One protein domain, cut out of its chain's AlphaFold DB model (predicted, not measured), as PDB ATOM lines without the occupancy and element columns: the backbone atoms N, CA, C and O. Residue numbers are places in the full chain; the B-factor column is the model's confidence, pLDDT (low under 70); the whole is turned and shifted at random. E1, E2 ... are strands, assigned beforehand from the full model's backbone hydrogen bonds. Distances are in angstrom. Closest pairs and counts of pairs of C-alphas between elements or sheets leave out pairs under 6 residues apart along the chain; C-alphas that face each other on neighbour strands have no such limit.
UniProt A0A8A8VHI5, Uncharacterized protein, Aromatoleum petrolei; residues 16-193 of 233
ATOM      1  N   SER A  16     123.080 191.772  21.830       94.06
ATOM      2  CA  SER A  16     122.598 192.818  20.931       94.06
ATOM      3  C   SER A  16     122.157 192.206  19.615       94.06
ATOM      4  O   SER A  16     122.945 191.533  18.943       94.06
ATOM      5  N   VAL A  17     120.900 192.449  19.262       95.69
ATOM      6  CA  VAL A  17     120.332 192.050  17.978       95.69
ATOM      7  C   VAL A  17     120.154 193.303  17.137       95.69
ATOM      8  O   VAL A  17     119.503 194.249  17.576       95.69
ATOM      9  N   GLU A  18     120.730 193.298  15.941       96.75
ATOM     10  CA  GLU A  18     120.594 194.330  14.918       96.75
ATOM     11  C   GLU A  18     120.274 193.640  13.594       96.75
ATOM     12  O   GLU A  18     121.040 192.802  13.110       96.75
ATOM     13  N   ILE A  19     119.107 193.955  13.039       97.00
ATOM     14  CA  ILE A  19     118.580 193.321  11.831       97.00
ATOM     15  C   ILE A  19     118.933 194.185  10.629       97.00
ATOM     16  O   ILE A  19     118.521 195.342  10.549       97.00
ATOM     17  N   SER A  20     119.654 193.613   9.670       95.69
ATOM     18  CA  SER A  20     120.062 194.309   8.445       95.69
ATOM     19  C   SER A  20     119.014 194.204   7.338       95.69
ATOM     20  O   SER A  20     118.930 195.078   6.473       95.69
ATOM     21  N   GLY A  21     118.158 193.182   7.394       96.31
ATOM     22  CA  GLY A  21     117.069 193.011   6.445       96.31
ATOM     23  C   GLY A  21     116.320 191.695   6.599       96.31
ATOM     24  O   GLY A  21     116.494 190.937   7.553       96.31
ATOM     25  N   GLY A  22     115.461 191.431   5.623       96.81
ATOM     26  CA  GLY A  22     114.753 190.169   5.507       96.81
ATOM     27  C   GLY A  22     114.191 189.968   4.110       96.81
ATOM     28  O   GLY A  22     114.093 190.910   3.318       96.81
ATOM     29  N   SER A  23     113.833 188.729   3.794       97.56
ATOM     30  CA  SER A  23     113.212 188.378   2.518       97.56
ATOM     31  C   SER A  23     112.304 187.157   2.643       97.56
ATOM     32  O   SER A  23     112.329 186.436   3.640       97.56
ATOM     33  N   TRP A  24     111.482 186.948   1.617       97.69
ATOM     34  CA  TRP A  24     110.678 185.745   1.447       97.69
ATOM     35  C   TRP A  24     111.272 184.909   0.316       97.69
ATOM     36  O   TRP A  24     111.483 185.429  -0.783       97.69
ATOM     37  N   SER A  25     111.503 183.625   0.569       97.12
ATOM     38  CA  SER A  25     111.791 182.640  -0.473       97.12
ATOM     39  C   SER A  25     110.495 181.913  -0.813       97.12
ATOM     40  O   SER A  25     109.868 181.317   0.061       97.12
ATOM     41  N   LEU A  26     110.070 182.018  -2.070       96.81
ATOM     42  CA  LEU A  26     108.790 181.507  -2.551       96.81
ATOM     43  C   LEU A  26     109.031 180.444  -3.622       96.81
ATOM     44  O   LEU A  26     109.810 180.659  -4.554       96.81
ATOM     45  N   GLY A  27     108.326 179.321  -3.518       96.06
ATOM     46  CA  GLY A  27     108.207 178.349  -4.598       96.06
ATOM     47  C   GLY A  27     107.443 178.912  -5.804       96.06
ATOM     48  O   GLY A  27     106.799 179.961  -5.743       96.06
ATOM     49  N   SER A  28     107.504 178.216  -6.938       93.94
ATOM     50  CA  SER A  28     106.882 178.672  -8.192       93.94
ATOM     51  C   SER A  28     105.356 178.580  -8.224       93.94
ATOM     52  O   SER A  28     104.762 179.058  -9.187       93.94
ATOM     53  N   GLY A  29     104.724 177.995  -7.204       93.25
ATOM     54  CA  GLY A  29     103.265 177.946  -7.075       93.25
ATOM     55  C   GLY A  29     102.620 179.260  -6.637       93.25
ATOM     56  O   GLY A  29     101.402 179.394  -6.716       93.25
ATOM     57  N   TRP A  30     103.407 180.236  -6.174       95.25
ATOM     58  CA  TRP A  30     102.888 181.510  -5.681       95.25
ATOM     59  C   TRP A  30     102.675 182.530  -6.801       95.25
ATOM     60  O   TRP A  30     103.572 182.808  -7.600       95.25
ATOM     61  N   GLY A  31     101.494 183.143  -6.803       94.19
ATOM     62  CA  GLY A  31     101.108 184.262  -7.652       94.19
ATOM     63  C   GLY A  31     101.034 185.563  -6.858       94.19
ATOM     64  O   GLY A  31     100.934 185.575  -5.631       94.19
ATOM     65  N   ALA A  32     101.070 186.698  -7.554       95.31
ATOM     66  CA  ALA A  32     100.799 187.974  -6.902       95.31
ATOM     67  C   ALA A  32      99.328 188.037  -6.469       95.31
ATOM     68  O   ALA A  32      98.446 187.677  -7.239       95.31
ATOM     69  N   ALA A  33      99.060 188.580  -5.278       96.12
ATOM     70  CA  ALA A  33      97.695 188.865  -4.841       96.12
ATOM     71  C   ALA A  33      96.923 189.648  -5.912       96.12
ATOM     72  O   ALA A  33      97.378 190.692  -6.399       96.12
ATOM     73  N   CYS A  34      95.736 189.166  -6.249       95.94
ATOM     74  CA  CYS A  34      94.945 189.720  -7.324       95.94
ATOM     75  C   CYS A  34      94.475 191.145  -7.061       95.94
ATOM     76  O   CYS A  34      93.946 191.482  -6.003       95.94
ATOM     77  N   THR A  35      94.588 191.981  -8.092       95.31
ATOM     78  CA  THR A  35      94.066 193.358  -8.098       95.31
ATOM     79  C   THR A  35      92.874 193.534  -9.041       95.31
ATOM     80  O   THR A  35      92.359 194.642  -9.191       95.31
ATOM     81  N   SER A  36      92.448 192.466  -9.722       93.50
ATOM     82  CA  SER A  36      91.293 192.452 -10.624       93.50
ATOM     83  C   SER A  36      90.683 191.052 -10.705       93.50
ATOM     84  O   SER A  36      91.330 190.082 -10.325       93.50
ATOM     85  N   ALA A  37      89.474 190.947 -11.257       90.06
ATOM     86  CA  ALA A  37      88.756 189.681 -11.438       90.06
ATOM     87  C   ALA A  37      89.334 188.753 -12.531       90.06
ATOM     88  O   ALA A  37      88.701 187.763 -12.876       90.06
ATOM     89  N   SER A  38      90.472 189.103 -13.133       90.38
ATOM     90  CA  SER A  38      91.100 188.371 -14.244       90.38
ATOM     91  C   SER A  38      92.632 188.351 -14.127       90.38
ATOM     92  O   SER A  38      93.334 188.344 -15.135       90.38
ATOM     93  N   CYS A  39      93.164 188.466 -12.906       89.88
ATOM     94  CA  CYS A  39      94.607 188.403 -12.623       89.88
ATOM     95  C   CYS A  39      95.206 187.028 -12.969       89.88
ATOM     96  O   CYS A  39      96.314 186.992 -13.499       89.88
ATOM     97  N   ASP A  40      94.465 185.944 -12.719       84.44
ATOM     98  CA  ASP A  40      94.843 184.571 -13.044       84.44
ATOM     99  C   ASP A  40      93.651 183.802 -13.639       84.44
ATOM    100  O   ASP A  40      93.026 182.955 -13.016       84.44
ATOM    101  N   GLU A  41      93.320 184.080 -14.903       80.81
ATOM    102  CA  GLU A  41      92.269 183.328 -15.613       80.81
ATOM    103  C   GLU A  41      92.615 181.834 -15.808       80.81
ATOM    104  O   GLU A  41      91.770 181.053 -16.256       80.81
ATOM    105  N   GLY A  42      93.867 181.444 -15.545       81.88
ATOM    106  CA  GLY A  42      94.366 180.083 -15.703       81.88
ATOM    107  C   GLY A  42      94.264 179.230 -14.442       81.88
ATOM    108  O   GLY A  42      94.355 178.005 -14.580       81.88
ATOM    109  N   HIS A  43      94.059 179.842 -13.268       84.88
ATOM    110  CA  HIS A  43      94.095 179.178 -11.957       84.88
ATOM    111  C   HIS A  43      95.378 178.351 -11.789       84.88
ATOM    112  O   HIS A  43      95.350 177.145 -11.512       84.88
ATOM    113  N   GLY A  44      96.501 178.969 -12.157       86.75
ATOM    114  CA  GLY A  44      97.808 178.324 -12.223       86.75
ATOM    115  C   GLY A  44      98.644 178.542 -10.969       86.75
ATOM    116  O   GLY A  44      99.599 177.792 -10.758       86.75
ATOM    117  N   TYR A  45      98.298 179.548 -10.166       91.06
ATOM    118  CA  TYR A  45      99.047 179.958  -8.987       91.06
ATOM    119  C   TYR A  45      98.106 180.273  -7.830       91.06
ATOM    120  O   TYR A  45      97.005 180.767  -8.034       91.06
ATOM    121  N   LEU A  46      98.578 180.067  -6.603       94.31
ATOM    122  CA  LEU A  46      97.898 180.584  -5.421       94.31
ATOM    123  C   LEU A  46      98.225 182.073  -5.261       94.31
ATOM    124  O   LEU A  46      99.389 182.436  -5.038       94.31
ATOM    125  N   ASN A  47      97.226 182.948  -5.369       95.56
ATOM    126  CA  ASN A  47      97.428 184.392  -5.467       95.56
ATOM    127  C   ASN A  47      97.578 185.039  -4.083       95.56
ATOM    128  O   ASN A  47      96.681 185.697  -3.538       95.56
ATOM    129  N   ALA A  48      98.779 184.894  -3.520       96.31
ATOM    130  CA  ALA A  48      99.177 185.505  -2.262       96.31
ATOM    131  C   ALA A  48     100.473 186.317  -2.403       96.31
ATOM    132  O   ALA A  48     101.545 185.794  -2.704       96.31
ATOM    133  N   ALA A  49     100.394 187.618  -2.121       96.88
ATOM    134  CA  ALA A  49     101.560 188.496  -2.111       96.88
ATOM    135  C   ALA A  49     102.230 188.499  -0.735       96.88
ATOM    136  O   ALA A  49     101.569 188.733   0.276       96.88
ATOM    137  N   TRP A  50     103.550 188.341  -0.714       97.75
ATOM    138  CA  TRP A  50     104.366 188.383   0.496       97.75
ATOM    139  C   TRP A  50     105.239 189.633   0.484       97.75
ATOM    140  O   TRP A  50     105.883 189.940  -0.520       97.75
ATOM    141  N   ALA A  51     105.246 190.379   1.583       98.12
ATOM    142  CA  ALA A  51     106.018 191.609   1.698       98.12
ATOM    143  C   ALA A  51     106.718 191.699   3.051       98.12
ATOM    144  O   ALA A  51     106.254 191.145   4.049       98.12
ATOM    145  N   ILE A  52     107.857 192.383   3.050       98.25
ATOM    146  CA  ILE A  52     108.660 192.664   4.237       98.25
ATOM    147  C   ILE A  52     108.221 194.001   4.820       98.25
ATOM    148  O   ILE A  52     107.834 194.916   4.084       98.25
ATOM    149  N   ASP A  53     108.260 194.106   6.143       98.12
ATOM    150  CA  ASP A  53     108.033 195.369   6.818       98.12
ATOM    151  C   ASP A  53     109.137 196.377   6.447       98.12
ATOM    152  O   ASP A  53     110.320 196.060   6.582       98.12
ATOM    153  N   PRO A  54     108.792 197.585   5.967       96.88
ATOM    154  CA  PRO A  54     109.792 198.567   5.555       96.88
ATOM    155  C   PRO A  54     110.678 199.057   6.709       96.88
ATOM    156  O   PRO A  54     111.771 199.551   6.439       96.88
ATOM    157  N   ASP A  55     110.232 198.908   7.958       96.19
ATOM    158  CA  ASP A  55     110.958 199.300   9.165       96.19
ATOM    159  C   ASP A  55     111.754 198.122   9.774       96.19
ATOM    160  O   ASP A  55     112.389 198.279  10.817       96.19
ATOM    161  N   LEU A  56     111.751 196.936   9.140       97.06
ATOM    162  CA  LEU A  56     112.487 195.765   9.632       97.06
ATOM    163  C   LEU A  56     113.999 196.026   9.684       97.06
ATOM    164  O   LEU A  56     114.645 195.762  10.698       97.06
ATOM    165  N   ALA A  57     114.563 196.545   8.590       96.06
ATOM    166  CA  ALA A  57     115.985 196.855   8.501       96.06
ATOM    167  C   ALA A  57     116.344 198.036   9.419       96.06
ATOM    168  O   ALA A  57     115.692 199.080   9.395       96.06
ATOM    169  N   GLY A  58     117.402 197.878  10.212       92.75
ATOM    170  CA  GLY A  58     117.820 198.832  11.239       92.75
ATOM    171  C   GLY A  58     117.074 198.692  12.570       92.75
ATOM    172  O   GLY A  58     117.313 199.482  13.485       92.75
ATOM    173  N   THR A  59     116.182 197.705  12.711       97.50
ATOM    174  CA  THR A  59     115.598 197.372  14.013       97.50
ATOM    175  C   THR A  59     116.674 196.770  14.917       97.50
ATOM    176  O   THR A  59     117.350 195.812  14.541       97.50
ATOM    177  N   SER A  60     116.805 197.315  16.130       97.38
ATOM    178  CA  SER A  60     117.783 196.862  17.119       97.38
ATOM    179  C   SER A  60     117.184 196.739  18.516       97.38
ATOM    180  O   SER A  60     116.425 197.618  18.936       97.38
ATOM    181  N   PHE A  61     117.580 195.713  19.266       97.31
ATOM    182  CA  PHE A  61     117.169 195.508  20.657       97.31
ATOM    183  C   PHE A  61     118.209 194.700  21.448       97.31
ATOM    184  O   PHE A  61     119.219 194.241  20.911       97.31
ATOM    185  N   MET A  62     117.973 194.565  22.754       96.31
ATOM    186  CA  MET A  62     118.856 193.872  23.692       96.31
ATOM    187  C   MET A  62     118.094 192.793  24.453       96.31
ATOM    188  O   MET A  62     117.071 193.089  25.069       96.31
ATOM    189  N   LEU A  63     118.643 191.582  24.492       95.19
ATOM    190  CA  LEU A  63     118.192 190.507  25.381       95.19
ATOM    191  C   LEU A  63     119.227 190.359  26.501       95.19
ATOM    192  O   LEU A  63     120.411 190.186  26.221       95.19
ATOM    193  N   SER A  64     118.820 190.511  27.761       91.50
ATOM    194  CA  SER A  64     119.749 190.675  28.893       91.50
ATOM    195  C   SER A  64     119.881 189.431  29.771       91.50
ATOM    196  O   SER A  64     120.804 189.361  30.579       91.50
ATOM    197  N   GLY A  65     118.987 188.455  29.629       89.31
ATOM    198  CA  GLY A  65     119.058 187.197  30.360       89.31
ATOM    199  C   GLY A  65     118.203 186.083  29.765       89.31
ATOM    200  O   GLY A  65     117.417 186.285  28.839       89.31
ATOM    201  N   ASP A  66     118.375 184.882  30.315       91.81
ATOM    202  CA  ASP A  66     117.639 183.686  29.902       91.81
ATOM    203  C   ASP A  66     116.126 183.903  29.964       91.81
ATOM    204  O   ASP A  66     115.561 184.250  31.004       91.81
ATOM    205  N   GLY A  67     115.456 183.617  28.853       92.62
ATOM    206  CA  GLY A  67     114.014 183.747  28.712       92.62
ATOM    207  C   GLY A  67     113.540 185.135  28.295       92.62
ATOM    208  O   GLY A  67     112.349 185.258  27.999       92.62
ATOM    209  N   ASP A  68     114.427 186.134  28.216       96.25
ATOM    210  CA  ASP A  68     114.097 187.417  27.599       96.25
ATOM    211  C   ASP A  68     113.695 187.195  26.143       96.25
ATOM    212  O   ASP A  68     114.270 186.363  25.432       96.25
ATOM    213  N   PHE A  69     112.696 187.953  25.701       98.00
ATOM    214  CA  PHE A  69     112.245 187.913  24.326       98.00
ATOM    215  C   PHE A  69     111.821 189.288  23.832       98.00
ATOM    216  O   PHE A  69     111.354 190.117  24.610       98.00
ATOM    217  N   GLU A  70     111.937 189.477  22.525       98.38
ATOM    218  CA  GLU A  70     111.416 190.633  21.805       98.38
ATOM    219  C   GLU A  70     110.611 190.144  20.602       98.38
ATOM    220  O   GLU A  70     110.978 189.159  19.953       98.38
ATOM    221  N   THR A  71     109.509 190.828  20.299       98.38
ATOM    222  CA  THR A  71     108.655 190.508  19.154       98.38
ATOM    223  C   THR A  71     108.535 191.725  18.255       98.38
ATOM    224  O   THR A  71     108.074 192.780  18.684       98.38
ATOM    225  N   ILE A  72     108.876 191.554  16.984       98.12
ATOM    226  CA  ILE A  72     108.813 192.613  15.976       98.12
ATOM    227  C   ILE A  72     107.947 192.164  14.805       98.12
ATOM    228  O   ILE A  72     107.782 190.967  14.557       98.12
ATOM    229  N   ARG A  73     107.401 193.114  14.047       98.38
ATOM    230  CA  ARG A  73     106.697 192.794  12.802       98.38
ATOM    231  C   ARG A  73     107.729 192.530  11.707       98.38
ATOM    232  O   ARG A  73     108.500 193.418  11.371       98.38
ATOM    233  N   PHE A  74     107.733 191.321  11.157       98.44
ATOM    234  CA  PHE A  74     108.627 190.950  10.059       98.44
ATOM    235  C   PHE A  74     108.058 191.380   8.706       98.44
ATOM    236  O   PHE A  74     108.776 191.860   7.832       98.44
ATOM    237  N   GLY A  75     106.751 191.212   8.528       98.38
ATOM    238  CA  GLY A  75     106.097 191.477   7.259       98.38
ATOM    239  C   GLY A  75     104.650 191.020   7.265       98.38
ATOM    240  O   GLY A  75     103.984 191.009   8.304       98.38
ATOM    241  N   TRP A  76     104.144 190.667   6.093       98.31
ATOM    242  CA  TRP A  76     102.790 190.153   5.936       98.31
ATOM    243  C   TRP A  76     102.641 189.330   4.663       98.31
ATOM    244  O   TRP A  76     103.349 189.544   3.677       98.31
ATOM    245  N   GLY A  77     101.650 188.445   4.683       98.00
ATOM    246  CA  GLY A  77     101.063 187.872   3.480       98.00
ATOM    247  C   GLY A  77      99.709 188.527   3.197       98.00
ATOM    248  O   GLY A  77      98.974 188.888   4.121       98.00
ATOM    249  N   THR A  78      99.349 188.657   1.929       97.56
ATOM    250  CA  THR A  78      98.034 189.127   1.494       97.56
ATOM    251  C   THR A  78      97.450 188.122   0.520       97.56
ATOM    252  O   THR A  78      97.981 187.989  -0.576       97.56
ATOM    253  N   LEU A  79      96.347 187.471   0.890       96.00
ATOM    254  CA  LEU A  79      95.609 186.564   0.012       96.00
ATOM    255  C   LEU A  79      94.519 187.332  -0.736       96.00
ATOM    256  O   LEU A  79      93.711 188.043  -0.116       96.00
ATOM    257  N   ALA A  80      94.502 187.191  -2.058       95.25
ATOM    258  CA  ALA A  80      93.439 187.704  -2.905       95.25
ATOM    259  C   ALA A  80      93.356 186.896  -4.201       95.25
ATOM    260  O   ALA A  80      94.221 187.048  -5.053       95.25
ATOM    261  N   GLU A  81      92.283 186.129  -4.361       93.44
ATOM    262  CA  GLU A  81      91.966 185.361  -5.569       93.44
ATOM    263  C   GLU A  81      91.019 186.134  -6.502       93.44
ATOM    264  O   GLU A  81      90.238 187.001  -6.071       93.44
ATOM    265  N   GLU A  82      91.045 185.837  -7.797       91.00
ATOM    266  CA  GLU A  82      90.123 186.407  -8.787       91.00
ATOM    267  C   GLU A  82      88.675 185.981  -8.561       91.00
ATOM    268  O   GLU A  82      87.755 186.786  -8.754       91.00
ATOM    269  N   ASP A  83      88.468 184.732  -8.156       86.94
ATOM    270  CA  ASP A  83      87.158 184.087  -8.155       86.94
ATOM    271  C   ASP A  83      86.669 183.681  -6.759       86.94
ATOM    272  O   ASP A  83      85.528 183.233  -6.611       86.94
ATOM    273  N   GLY A  84      87.496 183.904  -5.733       88.12
ATOM    274  CA  GLY A  84      87.187 183.573  -4.347       88.12
ATOM    275  C   GLY A  84      87.174 182.071  -4.074       88.12
ATOM    276  O   GLY A  84      86.332 181.610  -3.299       88.12
ATOM    277  N   ALA A  85      88.049 181.315  -4.725       89.00
ATOM    278  CA  ALA A  85      88.255 179.901  -4.474       89.00
ATOM    279  C   ALA A  85      89.736 179.540  -4.597       89.00
ATOM    280  O   ALA A  85      90.474 180.200  -5.310       89.00
ATOM    281  N   ILE A  86      90.133 178.442  -3.950       90.94
ATOM    282  CA  ILE A  86      91.366 177.727  -4.292       90.94
ATOM    283  C   ILE A  86      90.980 176.521  -5.145       90.94
ATOM    284  O   ILE A  86      90.082 175.744  -4.789       90.94
ATOM    285  N   ARG A  87      91.647 176.340  -6.279       88.06
ATOM    286  CA  ARG A  87      91.386 175.325  -7.294       88.06
ATOM    287  C   ARG A  87      92.551 174.356  -7.443       88.06
ATOM    288  O   ARG A  87      93.723 174.704  -7.498       88.06
ATOM    289  N   ALA A  88      92.188 173.091  -7.629       83.19
ATOM    290  CA  ALA A  88      93.098 172.067  -8.118       83.19
ATOM    291  C   ALA A  88      92.661 171.644  -9.525       83.19
ATOM    292  O   ALA A  88      91.624 170.991  -9.678       83.19
ATOM    293  N   ASN A  89      93.424 172.020 -10.557       69.81
ATOM    294  CA  ASN A  89      93.082 171.742 -11.954       69.81
ATOM    295  C   ASN A  89      94.058 170.754 -12.618       69.81
ATOM    296  O   ASN A  89      94.823 171.078 -13.527       69.81
ATOM    297  N   GLY A  90      94.013 169.493 -12.184       69.50
ATOM    298  CA  GLY A  90      94.745 168.412 -12.848       69.50
ATOM    299  C   GLY A  90      96.268 168.551 -12.733       69.50
ATOM    300  O   GLY A  90      96.807 168.323 -11.660       69.50
ATOM    301  N   SER A  91      96.961 168.838 -13.845       59.03
ATOM    302  CA  SER A  91      98.435 168.922 -13.911       59.03
ATOM    303  C   SER A  91      99.020 170.298 -13.569       59.03
ATOM    304  O   SER A  91     100.238 170.445 -13.581       59.03
ATOM    305  N   THR A  92      98.167 171.296 -13.341       61.88
ATOM    306  CA  THR A  92      98.521 172.636 -12.854       61.88
ATOM    307  C   THR A  92      97.524 172.968 -11.759       61.88
ATOM    308  O   THR A  92      96.383 173.344 -12.036       61.88
ATOM    309  N   SER A  93      97.912 172.683 -10.526       81.38
ATOM    310  CA  SER A  93      97.125 172.980  -9.339       81.38
ATOM    311  C   SER A  93      97.709 174.211  -8.662       81.38
ATOM    312  O   SER A  93      98.926 174.300  -8.526       81.38
ATOM    313  N   GLU A  94      96.862 175.093  -8.136       86.19
ATOM    314  CA  GLU A  94      97.308 176.200  -7.273       86.19
ATOM    315  C   GLU A  94      97.981 175.683  -5.990       86.19
ATOM    316  O   GLU A  94      98.605 176.430  -5.251       86.19
ATOM    317  N   LEU A  95      97.874 174.379  -5.720       88.81
ATOM    318  CA  LEU A  95      98.529 173.707  -4.601       88.81
ATOM    319  C   LEU A  95      99.970 173.256  -4.879       88.81
ATOM    320  O   LEU A  95     100.649 172.804  -3.953       88.81
ATOM    321  N   ASP A  96     100.420 173.271  -6.132       87.06
ATOM    322  CA  ASP A  96     101.722 172.714  -6.490       87.06
ATOM    323  C   ASP A  96     102.846 173.714  -6.176       87.06
ATOM    324  O   ASP A  96     102.743 174.888  -6.500       87.06
ATOM    325  N   GLN A  97     103.965 173.240  -5.610       89.81
ATOM    326  CA  GLN A  97     105.197 174.037  -5.418       89.81
ATOM    327  C   GLN A  97     105.005 175.291  -4.540       89.81
ATOM    328  O   GLN A  97     105.589 176.345  -4.804       89.81
ATOM    329  N   LEU A  98     104.205 175.163  -3.478       93.75
ATOM    330  CA  LEU A  98     103.962 176.199  -2.466       93.75
ATOM    331  C   LEU A  98     105.028 176.227  -1.359       93.75
ATOM    332  O   LEU A  98     104.709 176.412  -0.184       93.75
ATOM    333  N   ASP A  99     106.299 176.036  -1.714       96.38
ATOM    334  CA  ASP A  99     107.399 176.205  -0.762       96.38
ATOM    335  C   ASP A  99     107.429 177.660  -0.268       96.38
ATOM    336  O   ASP A  99     107.197 178.599  -1.037       96.38
ATOM    337  N   LEU A 100     107.679 177.859   1.022       97.62
ATOM    338  CA  LEU A 100     107.716 179.176   1.650       97.62
ATOM    339  C   LEU A 100     108.753 179.158   2.766       97.62
ATOM    340  O   LEU A 100     108.672 178.318   3.659       97.62
ATOM    341  N   ALA A 101     109.666 180.119   2.745       97.44
ATOM    342  CA  ALA A 101     110.585 180.364   3.846       97.44
ATOM    343  C   ALA A 101     110.750 181.864   4.105       97.44
ATOM    344  O   ALA A 101     110.649 182.690   3.187       97.44
ATOM    345  N   ALA A 102     110.986 182.212   5.367       97.38
ATOM    346  CA  ALA A 102     111.331 183.562   5.792       97.38
ATOM    347  C   ALA A 102     112.820 183.637   6.119       97.38
ATOM    348  O   ALA A 102     113.315 182.835   6.906       97.38
ATOM    349  N   LEU A 103     113.509 184.632   5.570       96.81
ATOM    350  CA  LEU A 103     114.919 184.868   5.844       96.81
ATOM    351  C   LEU A 103     115.079 186.172   6.624       96.81
ATOM    352  O   LEU A 103     114.567 187.207   6.189       96.81
ATOM    353  N   ILE A 104     115.801 186.135   7.745       96.75
ATOM    354  CA  ILE A 104     116.239 187.321   8.497       96.75
ATOM    355  C   ILE A 104     117.756 187.432   8.400       96.75
ATOM    356  O   ILE A 104     118.472 186.476   8.696       96.75
ATOM    357  N   GLU A 105     118.238 188.615   8.039       95.75
ATOM    358  CA  GLU A 105     119.660 188.948   8.008       95.75
ATOM    359  C   GLU A 105     120.019 189.823   9.216       95.75
ATOM    360  O   GLU A 105     119.259 190.713   9.608       95.75
ATOM    361  N   PHE A 106     121.185 189.569   9.809       95.44
ATOM    362  CA  PHE A 106     121.667 190.265  11.000       95.44
ATOM    363  C   PHE A 106     122.967 191.010  10.703       95.44
ATOM    364  O   PHE A 106     123.865 190.450  10.072       95.44
ATOM    365  N   ASP A 107     123.087 192.231  11.219       94.69
ATOM    366  CA  ASP A 107     124.388 192.879  11.436       94.69
ATOM    367  C   ASP A 107     125.014 192.394  12.757       94.69
ATOM    368  O   ASP A 107     126.232 192.243  12.864       94.69
ATOM    369  N   SER A 108     124.172 192.081  13.750       92.19
ATOM    370  CA  SER A 108     124.544 191.435  15.011       92.19
ATOM    371  C   SER A 108     123.392 190.551  15.506       92.19
ATOM    372  O   SER A 108     122.238 190.972  15.428       92.19
ATOM    373  N   PRO A 109     123.651 189.352  16.055       89.62
ATOM    374  CA  PRO A 109     124.958 188.713  16.245       89.62
ATOM    375  C   PRO A 109     125.556 188.170  14.932       89.62
ATOM    376  O   PRO A 109     124.843 187.935  13.959       89.62
ATOM    377  N   SER A 110     126.870 187.918  14.906       76.94
ATOM    378  CA  SER A 110     127.610 187.365  13.758       76.94
ATOM    379  C   SER A 110     127.356 185.864  13.537       76.94
ATOM    380  O   SER A 110     128.281 185.064  13.537       76.94
ATOM    381  N   GLY A 111     126.097 185.464  13.358       68.31
ATOM    382  CA  GLY A 111     125.694 184.057  13.206       68.31
ATOM    383  C   GLY A 111     125.228 183.656  11.800       68.31
ATOM    384  O   GLY A 111     124.867 182.502  11.578       68.31
ATOM    385  N   GLY A 112     125.246 184.591  10.842       76.12
ATOM    386  CA  GLY A 112     124.645 184.405   9.517       76.12
ATOM    387  C   GLY A 112     123.127 184.615   9.523       76.12
ATOM    388  O   GLY A 112     122.536 184.905  10.560       76.12
ATOM    389  N   ALA A 113     122.499 184.511   8.350       86.50
ATOM    390  CA  ALA A 113     121.053 184.671   8.220       86.50
ATOM    391  C   ALA A 113     120.298 183.508   8.887       86.50
ATOM    392  O   ALA A 113     120.743 182.359   8.830       86.50
ATOM    393  N   ALA A 114     119.148 183.805   9.492       91.62
ATOM    394  CA  ALA A 114     118.206 182.787   9.942       91.62
ATOM    395  C   ALA A 114     117.223 182.485   8.809       91.62
ATOM    396  O   ALA A 114     116.580 183.403   8.306       91.62
ATOM    397  N   ASP A 115     117.113 181.212   8.437       93.50
ATOM    398  CA  ASP A 115     116.195 180.719   7.409       93.50
ATOM    399  C   ASP A 115     115.126 179.841   8.071       93.50
ATOM    400  O   ASP A 115     115.447 178.859   8.751       93.50
ATOM    401  N   LEU A 116     113.865 180.252   7.953       95.00
ATOM    402  CA  LEU A 116     112.724 179.645   8.629       95.00
ATOM    403  C   LEU A 116     111.740 179.100   7.596       95.00
ATOM    404  O   LEU A 116     110.880 179.830   7.096       95.00
ATOM    405  N   ASP A 117     111.841 177.800   7.326       95.69
ATOM    406  CA  ASP A 117     110.900 177.073   6.474       95.69
ATOM    407  C   ASP A 117     109.487 177.062   7.073       95.69
ATOM    408  O   ASP A 117     109.285 176.898   8.284       95.69
ATOM    409  N   ALA A 118     108.484 177.167   6.204       94.50
ATOM    410  CA  ALA A 118     107.079 177.057   6.553       94.50
ATOM    411  C   ALA A 118     106.442 175.785   5.991       94.50
ATOM    412  O   ALA A 118     106.663 175.380   4.854       94.50
ATOM    413  N   THR A 119     105.549 175.195   6.779       94.25
ATOM    414  CA  THR A 119     104.544 174.256   6.284       94.25
ATOM    415  C   THR A 119     103.317 175.035   5.831       94.25
ATOM    416  O   THR A 119     102.700 175.746   6.631       94.25
ATOM    417  N   VAL A 120     102.947 174.874   4.562       93.75
ATOM    418  CA  VAL A 120     101.788 175.528   3.947       93.75
ATOM    419  C   VAL A 120     100.644 174.529   3.811       93.75
ATOM    420  O   VAL A 120     100.829 173.405   3.345       93.75
ATOM    421  N   GLN A 121      99.451 174.940   4.226       91.19
ATOM    422  CA  GLN A 121      98.213 174.186   4.075       91.19
ATOM    423  C   GLN A 121      97.199 175.047   3.330       91.19
ATOM    424  O   GLN A 121      96.840 176.116   3.810       91.19
ATOM    425  N   ALA A 122      96.692 174.546   2.208       89.75
ATOM    426  CA  ALA A 122      95.632 175.176   1.433       89.75
ATOM    427  C   ALA A 122      94.466 174.195   1.248       89.75
ATOM    428  O   ALA A 122      94.683 173.004   0.991       89.75
ATOM    429  N   ILE A 123      93.233 174.675   1.412       88.00
ATOM    430  CA  ILE A 123      92.013 173.883   1.240       88.00
ATOM    431  C   ILE A 123      91.357 174.265  -0.081       88.00
ATOM    432  O   ILE A 123      90.964 175.403  -0.296       88.00
ATOM    433  N   VAL A 124      91.218 173.278  -0.966       87.94
ATOM    434  CA  VAL A 124      90.550 173.451  -2.260       87.94
ATOM    435  C   VAL A 124      89.057 173.602  -2.043       87.94
ATOM    436  O   VAL A 124      88.414 172.730  -1.453       87.94
ATOM    437  N   GLY A 125      88.501 174.661  -2.606       86.69
ATOM    438  CA  GLY A 125      87.092 174.970  -2.492       86.69
ATOM    439  C   GLY A 125      86.823 176.466  -2.611       86.69
ATOM    440  O   GLY A 125      87.747 177.275  -2.629       86.69
ATOM    441  N   PRO A 126      85.545 176.838  -2.743       87.06
ATOM    442  CA  PRO A 126      85.130 178.229  -2.683       87.06
ATOM    443  C   PRO A 126      85.155 178.768  -1.248       87.06
ATOM    444  O   PRO A 126      84.579 178.144  -0.369       87.06
ATOM    445  N   PHE A 127      85.644 179.992  -1.043       86.69
ATOM    446  CA  PHE A 127      85.749 180.650   0.276       86.69
ATOM    447  C   PHE A 127      84.404 180.938   0.974       86.69
ATOM    448  O   PHE A 127      84.336 181.296   2.153       86.69
ATOM    449  N   TRP A 128      83.290 180.844   0.240       76.56
ATOM    450  CA  TRP A 128      81.943 181.050   0.780       76.56
ATOM    451  C   TRP A 128      81.279 179.761   1.265       76.56
ATOM    452  O   TRP A 128      80.097 179.796   1.647       76.56
ATOM    453  N   ASP A 129      81.971 178.621   1.235       68.31
ATOM    454  CA  ASP A 129      81.438 177.419   1.846       68.31
ATOM    455  C   ASP A 129      81.357 177.610   3.369       68.31
ATOM    456  O   ASP A 129      82.321 177.735   4.108       68.31
ATOM    457  N   LYS A 130      80.132 177.686   3.892       61.50
ATOM    458  CA  LYS A 130      79.927 177.583   5.339       61.50
ATOM    459  C   LYS A 130      80.124 176.122   5.722       61.50
ATOM    460  O   LYS A 130      79.148 175.375   5.834       61.50
ATOM    461  N   GLY A 131      81.373 175.694   5.830       52.31
ATOM    462  CA  GLY A 131      81.730 174.322   6.142       52.31
ATOM    463  C   GLY A 131      81.304 173.948   7.559       52.31
ATOM    464  O   GLY A 131      81.734 174.533   8.544       52.31
ATOM    465  N   ALA A 132      80.464 172.923   7.682       48.12
ATOM    466  CA  ALA A 132      80.175 172.243   8.941       48.12
ATOM    467  C   ALA A 132      81.380 171.383   9.389       48.12
ATOM    468  O   ALA A 132      81.276 170.158   9.476       48.12
ATOM    469  N   GLY A 133      82.531 172.011   9.646       51.91
ATOM    470  CA  GLY A 133      83.772 171.361  10.071       51.91
ATOM    471  C   GLY A 133      84.625 172.273  10.965       51.91
ATOM    472  O   GLY A 133      84.401 173.478  11.000       51.91
ATOM    473  N   PRO A 134      85.570 171.725  11.751       47.00
ATOM    474  CA  PRO A 134      86.200 172.456  12.855       47.00
ATOM    475  C   PRO A 134      87.319 173.451  12.480       47.00
ATOM    476  O   PRO A 134      87.979 173.942  13.391       47.00
ATOM    477  N   ALA A 135      87.539 173.793  11.209       54.47
ATOM    478  CA  ALA A 135      88.452 174.880  10.844       54.47
ATOM    479  C   ALA A 135      88.111 175.430   9.457       54.47
ATOM    480  O   ALA A 135      88.350 174.769   8.452       54.47
ATOM    481  N   ASN A 136      87.569 176.641   9.406       72.12
ATOM    482  CA  ASN A 136      87.250 177.347   8.168       72.12
ATOM    483  C   ASN A 136      88.490 178.063   7.602       72.12
ATOM    484  O   ASN A 136      88.479 179.267   7.355       72.12
ATOM    485  N   THR A 137      89.598 177.329   7.541       83.88
ATOM    486  CA  THR A 137      90.906 177.844   7.148       83.88
ATOM    487  C   THR A 137      91.167 177.505   5.697       83.88
ATOM    488  O   THR A 137      91.465 176.357   5.389       83.88
ATOM    489  N   ASP A 138      91.104 178.502   4.825       88.31
ATOM    490  CA  ASP A 138      91.350 178.323   3.395       88.31
ATOM    491  C   ASP A 138      92.846 178.210   3.097       88.31
ATOM    492  O   ASP A 138      93.269 177.365   2.312       88.31
ATOM    493  N   LEU A 139      93.660 179.017   3.783       92.25
ATOM    494  CA  LEU A 139      95.116 179.003   3.680       92.25
ATOM    495  C   LEU A 139      95.751 179.202   5.057       92.25
ATOM    496  O   LEU A 139      95.326 180.054   5.839       92.25
ATOM    497  N   ALA A 140      96.810 178.454   5.342       94.44
ATOM    498  CA  ALA A 140      97.667 178.669   6.495       94.44
ATOM    499  C   ALA A 140      99.140 178.430   6.157       94.44
ATOM    500  O   ALA A 140      99.476 177.520   5.404       94.44
ATOM    501  N   ALA A 141     100.014 179.215   6.779       96.44
ATOM    502  CA  ALA A 141     101.455 179.013   6.799       96.44
ATOM    503  C   ALA A 141     101.932 178.942   8.253       96.44
ATOM    504  O   ALA A 141     101.668 179.846   9.051       96.44
ATOM    505  N   THR A 142     102.619 177.856   8.600       96.94
ATOM    506  CA  THR A 142     103.187 177.629   9.936       96.94
ATOM    507  C   THR A 142     104.693 177.465   9.825       96.94
ATOM    508  O   THR A 142     105.155 176.530   9.182       96.94
ATOM    509  N   PHE A 143     105.449 178.351  10.462       97.06
ATOM    510  CA  PHE A 143     106.909 178.373  10.397       97.06
ATOM    511  C   PHE A 143     107.535 177.468  11.457       97.06
ATOM    512  O   PHE A 143     107.047 177.393  12.590       97.06
ATOM    513  N   LEU A 144     108.627 176.799  11.098       95.50
ATOM    514  CA  LEU A 144     109.481 176.106  12.055       95.50
ATOM    515  C   LEU A 144     110.375 177.123  12.765       95.50
ATOM    516  O   LEU A 144     110.928 178.020  12.134       95.50
ATOM    517  N   SER A 145     110.528 176.982  14.082       95.50
ATOM    518  CA  SER A 145     111.484 177.799  14.832       95.50
ATOM    519  C   SER A 145     112.917 177.489  14.399       95.50
ATOM    520  O   SER A 145     113.265 176.335  14.141       95.50
ATOM    521  N   TYR A 146     113.763 178.513  14.403       95.69
ATOM    522  CA  TYR A 146     115.186 178.418  14.117       95.69
ATOM    523  C   TYR A 146     115.997 178.685  15.383       95.69
ATOM    524  O   TYR A 146     115.722 179.635  16.112       95.69
ATOM    525  N   LEU A 147     117.006 177.857  15.650       95.12
ATOM    526  CA  LEU A 147     117.901 178.033  16.790       95.12
ATOM    527  C   LEU A 147     119.239 178.592  16.305       95.12
ATOM    528  O   LEU A 147     120.015 177.890  15.658       95.12
ATOM    529  N   LEU A 148     119.509 179.849  16.640       93.50
ATOM    530  CA  LEU A 148     120.765 180.516  16.342       93.50
ATOM    531  C   LEU A 148     121.763 180.285  17.480       93.50
ATOM    532  O   LEU A 148     121.535 180.709  18.616       93.50
ATOM    533  N   ALA A 149     122.883 179.636  17.167       92.00
ATOM    534  CA  ALA A 149     124.017 179.538  18.077       92.00
ATOM    535  C   ALA A 149     124.815 180.849  18.067       92.00
ATOM    536  O   ALA A 149     125.116 181.386  17.002       92.00
ATOM    537  N   LEU A 150     125.160 181.349  19.252       89.69
ATOM    538  CA  LEU A 150     125.977 182.547  19.439       89.69
ATOM    539  C   LEU A 150     127.428 182.141  19.728       89.69
ATOM    540  O   LEU A 150     127.670 181.125  20.385       89.69
ATOM    541  N   ASP A 151     128.389 182.951  19.279       81.31
ATOM    542  CA  ASP A 151     129.826 182.632  19.343       81.31
ATOM    543  C   ASP A 151     130.335 182.355  20.777       81.31
ATOM    544  O   ASP A 151     131.187 181.489  20.981       81.31
ATOM    545  N   ASP A 152     129.743 182.997  21.788       83.25
ATOM    546  CA  ASP A 152     130.113 182.864  23.207       83.25
ATOM    547  C   ASP A 152     129.307 181.779  23.956       83.25
ATOM    548  O   ASP A 152     129.136 181.805  25.180       83.25
ATOM    549  N   GLY A 153     128.777 180.804  23.211       85.94
ATOM    550  CA  GLY A 153     128.067 179.641  23.748       85.94
ATOM    551  C   GLY A 153     126.625 179.904  24.191       85.94
ATOM    552  O   GLY A 153     126.028 179.021  24.820       85.94
ATOM    553  N   GLY A 154     126.087 181.086  23.879       90.94
ATOM    554  CA  GLY A 154     124.668 181.412  24.011       90.94
ATOM    555  C   GLY A 154     123.827 180.841  22.863       90.94
ATOM    556  O   GLY A 154     124.356 180.400  21.843       90.94
ATOM    557  N   GLU A 155     122.511 180.848  23.030       94.38
ATOM    558  CA  GLU A 155     121.546 180.352  22.046       94.38
ATOM    559  C   GLU A 155     120.308 181.250  22.025       94.38
ATOM    560  O   GLU A 155     119.782 181.627  23.078       94.38
ATOM    561  N   MET A 156     119.832 181.570  20.823       95.06
ATOM    562  CA  MET A 156     118.618 182.348  20.601       95.06
ATOM    563  C   MET A 156     117.662 181.582  19.689       95.06
ATOM    564  O   MET A 156     118.012 181.216  18.570       95.06
ATOM    565  N   GLU A 157     116.440 181.359  20.154       97.00
ATOM    566  CA  GLU A 157     115.358 180.811  19.343       97.00
ATOM    567  C   GLU A 157     114.630 181.949  18.625       97.00
ATOM    568  O   GLU A 157     114.230 182.939  19.239       97.00
ATOM    569  N   ILE A 158     114.444 181.796  17.320       97.69
ATOM    570  CA  ILE A 158     113.683 182.701  16.467       97.69
ATOM    571  C   ILE A 158     112.456 181.935  15.991       97.69
ATOM    572  O   ILE A 158     112.571 180.840  15.443       97.69
ATOM    573  N   SER A 159     111.273 182.494  16.198       97.81
ATOM    574  CA  SER A 159     110.009 181.877  15.789       97.81
ATOM    575  C   SER A 159     109.095 182.907  15.145       97.81
ATOM    576  O   SER A 159     109.143 184.085  15.492       97.81
ATOM    577  N   PHE A 160     108.275 182.479  14.189       97.81
ATOM    578  CA  PHE A 160     107.340 183.359  13.494       97.81
ATOM    579  C   PHE A 160     105.908 183.026  13.894       97.81
ATOM    580  O   PHE A 160     105.551 181.857  14.057       97.81
ATOM    581  N   SER A 161     105.064 184.050  14.027       97.94
ATOM    582  CA  SER A 161     103.628 183.836  14.188       97.94
ATOM    583  C   SER A 161     103.060 183.132  12.949       97.94
ATOM    584  O   SER A 161     103.443 183.482  11.829       97.94
ATOM    585  N   PRO A 162     102.119 182.186  13.102       95.25
ATOM    586  CA  PRO A 162     101.469 181.576  11.951       95.25
ATOM    587  C   PRO A 162     100.650 182.620  11.185       95.25
ATOM    588  O   PRO A 162     100.054 183.514  11.792       95.25
ATOM    589  N   ALA A 163     100.568 182.468   9.867       95.19
ATOM    590  CA  ALA A 163      99.643 183.225   9.032       95.19
ATOM    591  C   ALA A 163      98.446 182.335   8.690       95.19
ATOM    592  O   ALA A 163      98.620 181.205   8.243       95.19
ATOM    593  N   VAL A 164      97.232 182.824   8.929       92.69
ATOM    594  CA  VAL A 164      95.984 182.074   8.735       92.69
ATOM    595  C   VAL A 164      94.966 182.965   8.039       92.69
ATOM    596  O   VAL A 164      94.643 184.050   8.530       92.69
ATOM    597  N   TRP A 165      94.437 182.499   6.916       91.94
ATOM    598  CA  TRP A 165      93.356 183.150   6.193       91.94
ATOM    599  C   TRP A 165      92.082 182.339   6.352       91.94
ATOM    600  O   TRP A 165      91.990 181.189   5.929       91.94
ATOM    601  N   LEU A 166      91.116 182.976   7.004       88.25
ATOM    602  CA  LEU A 166      89.739 182.523   7.094       88.25
ATOM    603  C   LEU A 166      88.951 183.435   6.152       88.25
ATOM    604  O   LEU A 166      88.679 184.587   6.497       88.25
ATOM    605  N   CYS A 167      88.650 182.973   4.947       85.12
ATOM    606  CA  CYS A 167      88.017 183.777   3.900       85.12
ATOM    607  C   CYS A 167      86.480 183.723   3.972       85.12
ATOM    608  O   CYS A 167      85.776 184.137   3.050       85.12
ATOM    609  N   GLU A 168      85.967 183.269   5.118       72.25
ATOM    610  CA  GLU A 168      84.604 182.809   5.310       72.25
ATOM    611  C   GLU A 168      83.485 183.765   4.880       72.25
ATOM    612  O   GLU A 168      83.385 184.952   5.240       72.25
ATOM    613  N   GLY A 169      82.496 183.123   4.260       60.91
ATOM    614  CA  GLY A 169      81.126 183.594   4.126       60.91
ATOM    615  C   GLY A 169      80.876 184.427   2.875       60.91
ATOM    616  O   GLY A 169      81.759 184.743   2.092       60.91
ATOM    617  N   ASN A 170      79.627 184.871   2.708       58.91
ATOM    618  CA  ASN A 170      79.225 185.753   1.600       58.91
ATOM    619  C   ASN A 170      79.822 187.176   1.717       58.91
ATOM    620  O   ASN A 170      79.280 188.135   1.166       58.91
ATOM    621  N   SER A 171      80.890 187.340   2.501       67.81
ATOM    622  CA  SER A 171      81.599 188.592   2.728       67.81
ATOM    623  C   SER A 171      82.480 188.960   1.530       67.81
ATOM    624  O   SER A 171      82.760 190.147   1.345       67.81
ATOM    625  N   GLY A 172      82.857 187.982   0.694       74.12
ATOM    626  CA  GLY A 172      83.756 188.165  -0.446       74.12
ATOM    627  C   GLY A 172      85.193 188.484  -0.028       74.12
ATOM    628  O   GLY A 172      85.887 189.152  -0.789       74.12
ATOM    629  N   GLN A 173      85.602 188.101   1.187       87.06
ATOM    630  CA  GLN A 173      86.985 188.226   1.651       87.06
ATOM    631  C   GLN A 173      87.932 187.352   0.830       87.06
ATOM    632  O   GLN A 173      87.502 186.398   0.189       87.06
ATOM    633  N   CYS A 174      89.215 187.723   0.836       91.81
ATOM    634  CA  CYS A 174      90.261 187.059   0.059       91.81
ATOM    635  C   CYS A 174      89.987 187.048  -1.449       91.81
ATOM    636  O   CYS A 174      90.530 186.224  -2.168       91.81
ATOM    637  N   THR A 175      89.160 187.971  -1.941       92.75
ATOM    638  CA  THR A 175      89.018 188.227  -3.376       92.75
ATOM    639  C   THR A 175      89.814 189.465  -3.753       92.75
ATOM    640  O   THR A 175      90.093 190.307  -2.895       92.75
ATOM    641  N   TRP A 176      90.080 189.662  -5.041       92.25
ATOM    642  CA  TRP A 176      90.693 190.888  -5.571       92.25
ATOM    643  C   TRP A 176      90.040 192.189  -5.066       92.25
ATOM    644  O   TRP A 176      90.693 193.225  -4.947       92.25
ATOM    645  N   SER A 177      88.736 192.153  -4.769       92.06
ATOM    646  CA  SER A 177      87.979 193.318  -4.298       92.06
ATOM    647  C   SER A 177      88.099 193.555  -2.790       92.06
ATOM    648  O   SER A 177      87.802 194.653  -2.310       92.06
ATOM    649  N   LYS A 178      88.505 192.529  -2.034       93.12
ATOM    650  CA  LYS A 178      88.659 192.537  -0.574       93.12
ATOM    651  C   LYS A 178      89.839 191.641  -0.175       93.12
ATOM    652  O   LYS A 178      89.621 190.584   0.429       93.12
ATOM    653  N   PRO A 179      91.072 192.053  -0.513       94.06
ATOM    654  CA  PRO A 179      92.270 191.321  -0.131       94.06
ATOM    655  C   PRO A 179      92.337 191.181   1.390       94.06
ATOM    656  O   PRO A 179      91.971 192.109   2.121       94.06
ATOM    657  N   ASN A 180      92.809 190.034   1.872       93.81
ATOM    658  CA  ASN A 180      92.961 189.784   3.300       93.81
ATOM    659  C   ASN A 180      94.446 189.730   3.670       93.81
ATOM    660  O   ASN A 180      95.181 188.852   3.218       93.81
ATOM    661  N   LYS A 181      94.882 190.695   4.479       95.56
ATOM    662  CA  LYS A 181      96.264 190.836   4.945       95.56
ATOM    663  C   LYS A 181      96.416 190.163   6.309       95.56
ATOM    664  O   LYS A 181      95.682 190.505   7.234       95.56
ATOM    665  N   ASN A 182      97.406 189.289   6.448       96.38
ATOM    666  CA  ASN A 182      97.807 188.707   7.724       96.38
ATOM    667  C   ASN A 182      99.227 189.174   8.084       96.38
ATOM    668  O   ASN A 182     100.161 188.980   7.304       96.38
ATOM    669  N   GLU A 183      99.371 189.849   9.225       97.88
ATOM    670  CA  GLU A 183     100.662 190.351   9.705       97.88
ATOM    671  C   GLU A 183     101.443 189.245  10.410       97.88
ATOM    672  O   GLU A 183     100.893 188.491  11.208       97.88
ATOM    673  N   ILE A 184     102.739 189.173  10.118       98.38
ATOM    674  CA  ILE A 184     103.620 188.114  10.593       98.38
ATOM    675  C   ILE A 184     104.691 188.740  11.476       98.38
ATOM    676  O   ILE A 184     105.382 189.681  11.076       98.38
ATOM    677  N   TYR A 185     104.815 188.208  12.686       98.50
ATOM    678  CA  TYR A 185     105.725 188.692  13.711       98.50
ATOM    679  C   TYR A 185     106.836 187.681  13.956       98.50
ATOM    680  O   TYR A 185     106.557 186.496  14.130       98.50
ATOM    681  N   ALA A 186     108.074 188.162  14.023       98.38
ATOM    682  CA  ALA A 186     109.224 187.387  14.463       98.38
ATOM    683  C   ALA A 186     109.428 187.607  15.966       98.38
ATOM    684  O   ALA A 186     109.450 188.745  16.435       98.38
ATOM    685  N   THR A 187     109.558 186.522  16.721       98.56
ATOM    686  CA  THR A 187     109.884 186.529  18.148       98.56
ATOM    687  C   THR A 187     111.271 185.951  18.344       98.56
ATOM    688  O   THR A 187     111.531 184.814  17.954       98.56
ATOM    689  N   PHE A 188     112.130 186.736  18.980       97.81
ATOM    690  CA  PHE A 188     113.502 186.397  19.322       97.81
ATOM    691  C   PHE A 188     113.546 186.114  20.806       97.81
ATOM    692  O   PHE A 188     113.188 186.986  21.590       97.81
ATOM    693  N   LYS A 189     113.965 184.918  21.202       97.81
ATOM    694  CA  LYS A 189     114.015 184.505  22.599       97.81
ATOM    695  C   LYS A 189     115.402 184.002  22.942       97.81
ATOM    696  O   LYS A 189     115.873 183.037  22.344       97.81
ATOM    697  N   LEU A 190     116.029 184.599  23.947       96.00
ATOM    698  CA  LEU A 190     117.301 184.111  24.462       96.00
ATOM    699  C   LEU A 190     117.037 182.835  25.268       96.00
ATOM    700  O   LEU A 190     116.481 182.883  26.365       96.00
ATOM    701  N   THR A 191     117.362 181.672  24.710       96.12
ATOM    702  CA  THR A 191     117.152 180.380  25.385       96.12
ATOM    703  C   THR A 191     118.314 180.021  26.294       96.12
ATOM    704  O   THR A 191     118.131 179.255  27.241       96.12
ATOM    705  N   LYS A 192     119.488 180.590  26.015       93.12
ATOM    706  CA  LYS A 192     120.690 180.456  26.824       93.12
ATOM    707  C   LYS A 192     121.566 181.693  26.657       93.12
ATOM    708  O   LYS A 192     121.998 182.003  25.548       93.12
ATOM    709  N   ALA A 193     121.860 182.379  27.747       90.50
ATOM    710  CA  ALA A 193     122.693 183.558  27.746       90.50
ATOM    711  C   ALA A 193     124.152 183.176  27.463       90.50
ATOM    712  O   ALA A 193     124.635 182.150  27.962       90.50
TER     713      ALA A 193
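AT A GLANCE: This is residues 16 to 193 of the 233 residues of an uncharacterized protein of Aromatoleum petrolei (UniProt A0A8A8VHI5). This is an elongated, flattened barrel, nearly closed, made of two curled antiparallel sheets that wrap round one core: E3, E1, E5, E6, E7, E10 and E2, E4, E11, E9, E8. E7 runs on into E8 and E9 into E10, passing from sheet to sheet, and long loops crowd one end. The printed part has 178 residues, with no named helix and eleven strands, E1 to E11 along the chain; the class is all strand, though under half of the residues, 82, are in named strands. It is compact, with a radius of gyration of the C-alphas of 18.1 A and spans of 53 by 30 by 28 A.

HOW THE PARTS SIT: Begin with the six-strand sheet, whose order is E3 (60 to 63), E1 (16 to 26), E5 (100 to 108), E6 (114 to 122), E7 (139 to 143), E10 (163 to 165). Look at N 61 and O 17, 2.9 A, for E3 and E1, and at N 103 and O 23, 2.9 A, for E1 and E5. E5, E6 and E7 form a meander, each strand the antiparallel neighbour of the one before: N 116 and O 102 are 2.8 A apart, N 121 and O 140 2.8 A. E7 and E10 have N 141 and O 163 at 2.8 A. E1 bends by 57 degrees at residue 20. The other sheet runs E2 (46 to 52), E4 (69 to 79), E11 (180 to 192), E9 (155 to 160), E8 (146 to 149). Within hydrogen-bond range you find N 49 and O 78, 2.9 A; N 182 and O 77, 2.8 A; N 189 and O 157, 2.8 A; and N 148 and O 156, 2.8 A. Between the sheets, the closest C-alphas of E1 and E2 are those of Ser 23 and Ile 52, 6.5 A apart; those of E10 and E11 are Ala 163 and Asn 182, 5.9 A. E1 and E11 are apart.

IN THESE COORDINATES: Find C-alpha 16 at (122.598, 192.818, 20.931); from there E1 runs 29.5 A to C-alpha 26. E4 also measures 29.5 A, E6 25.3 A and E5 24.7 A. E11, the longest strand, runs 37.5 A from C-alpha 180 at (92.961, 189.784, 3.300) to C-alpha 192 at (120.690, 180.456, 26.824).

THE WHOLE: The C-alphas farthest apart, of Asp 152 and Asn 170, are 55.4 A apart. The printed part has no cut. The long links are E1 to E2, E4 to E5, E6 to E7 and E10 to E11. Mean pLDDT of the printed part is 90.0; residues 89 to 92, 111, 129 to 135 and 169 to 171 are under 70.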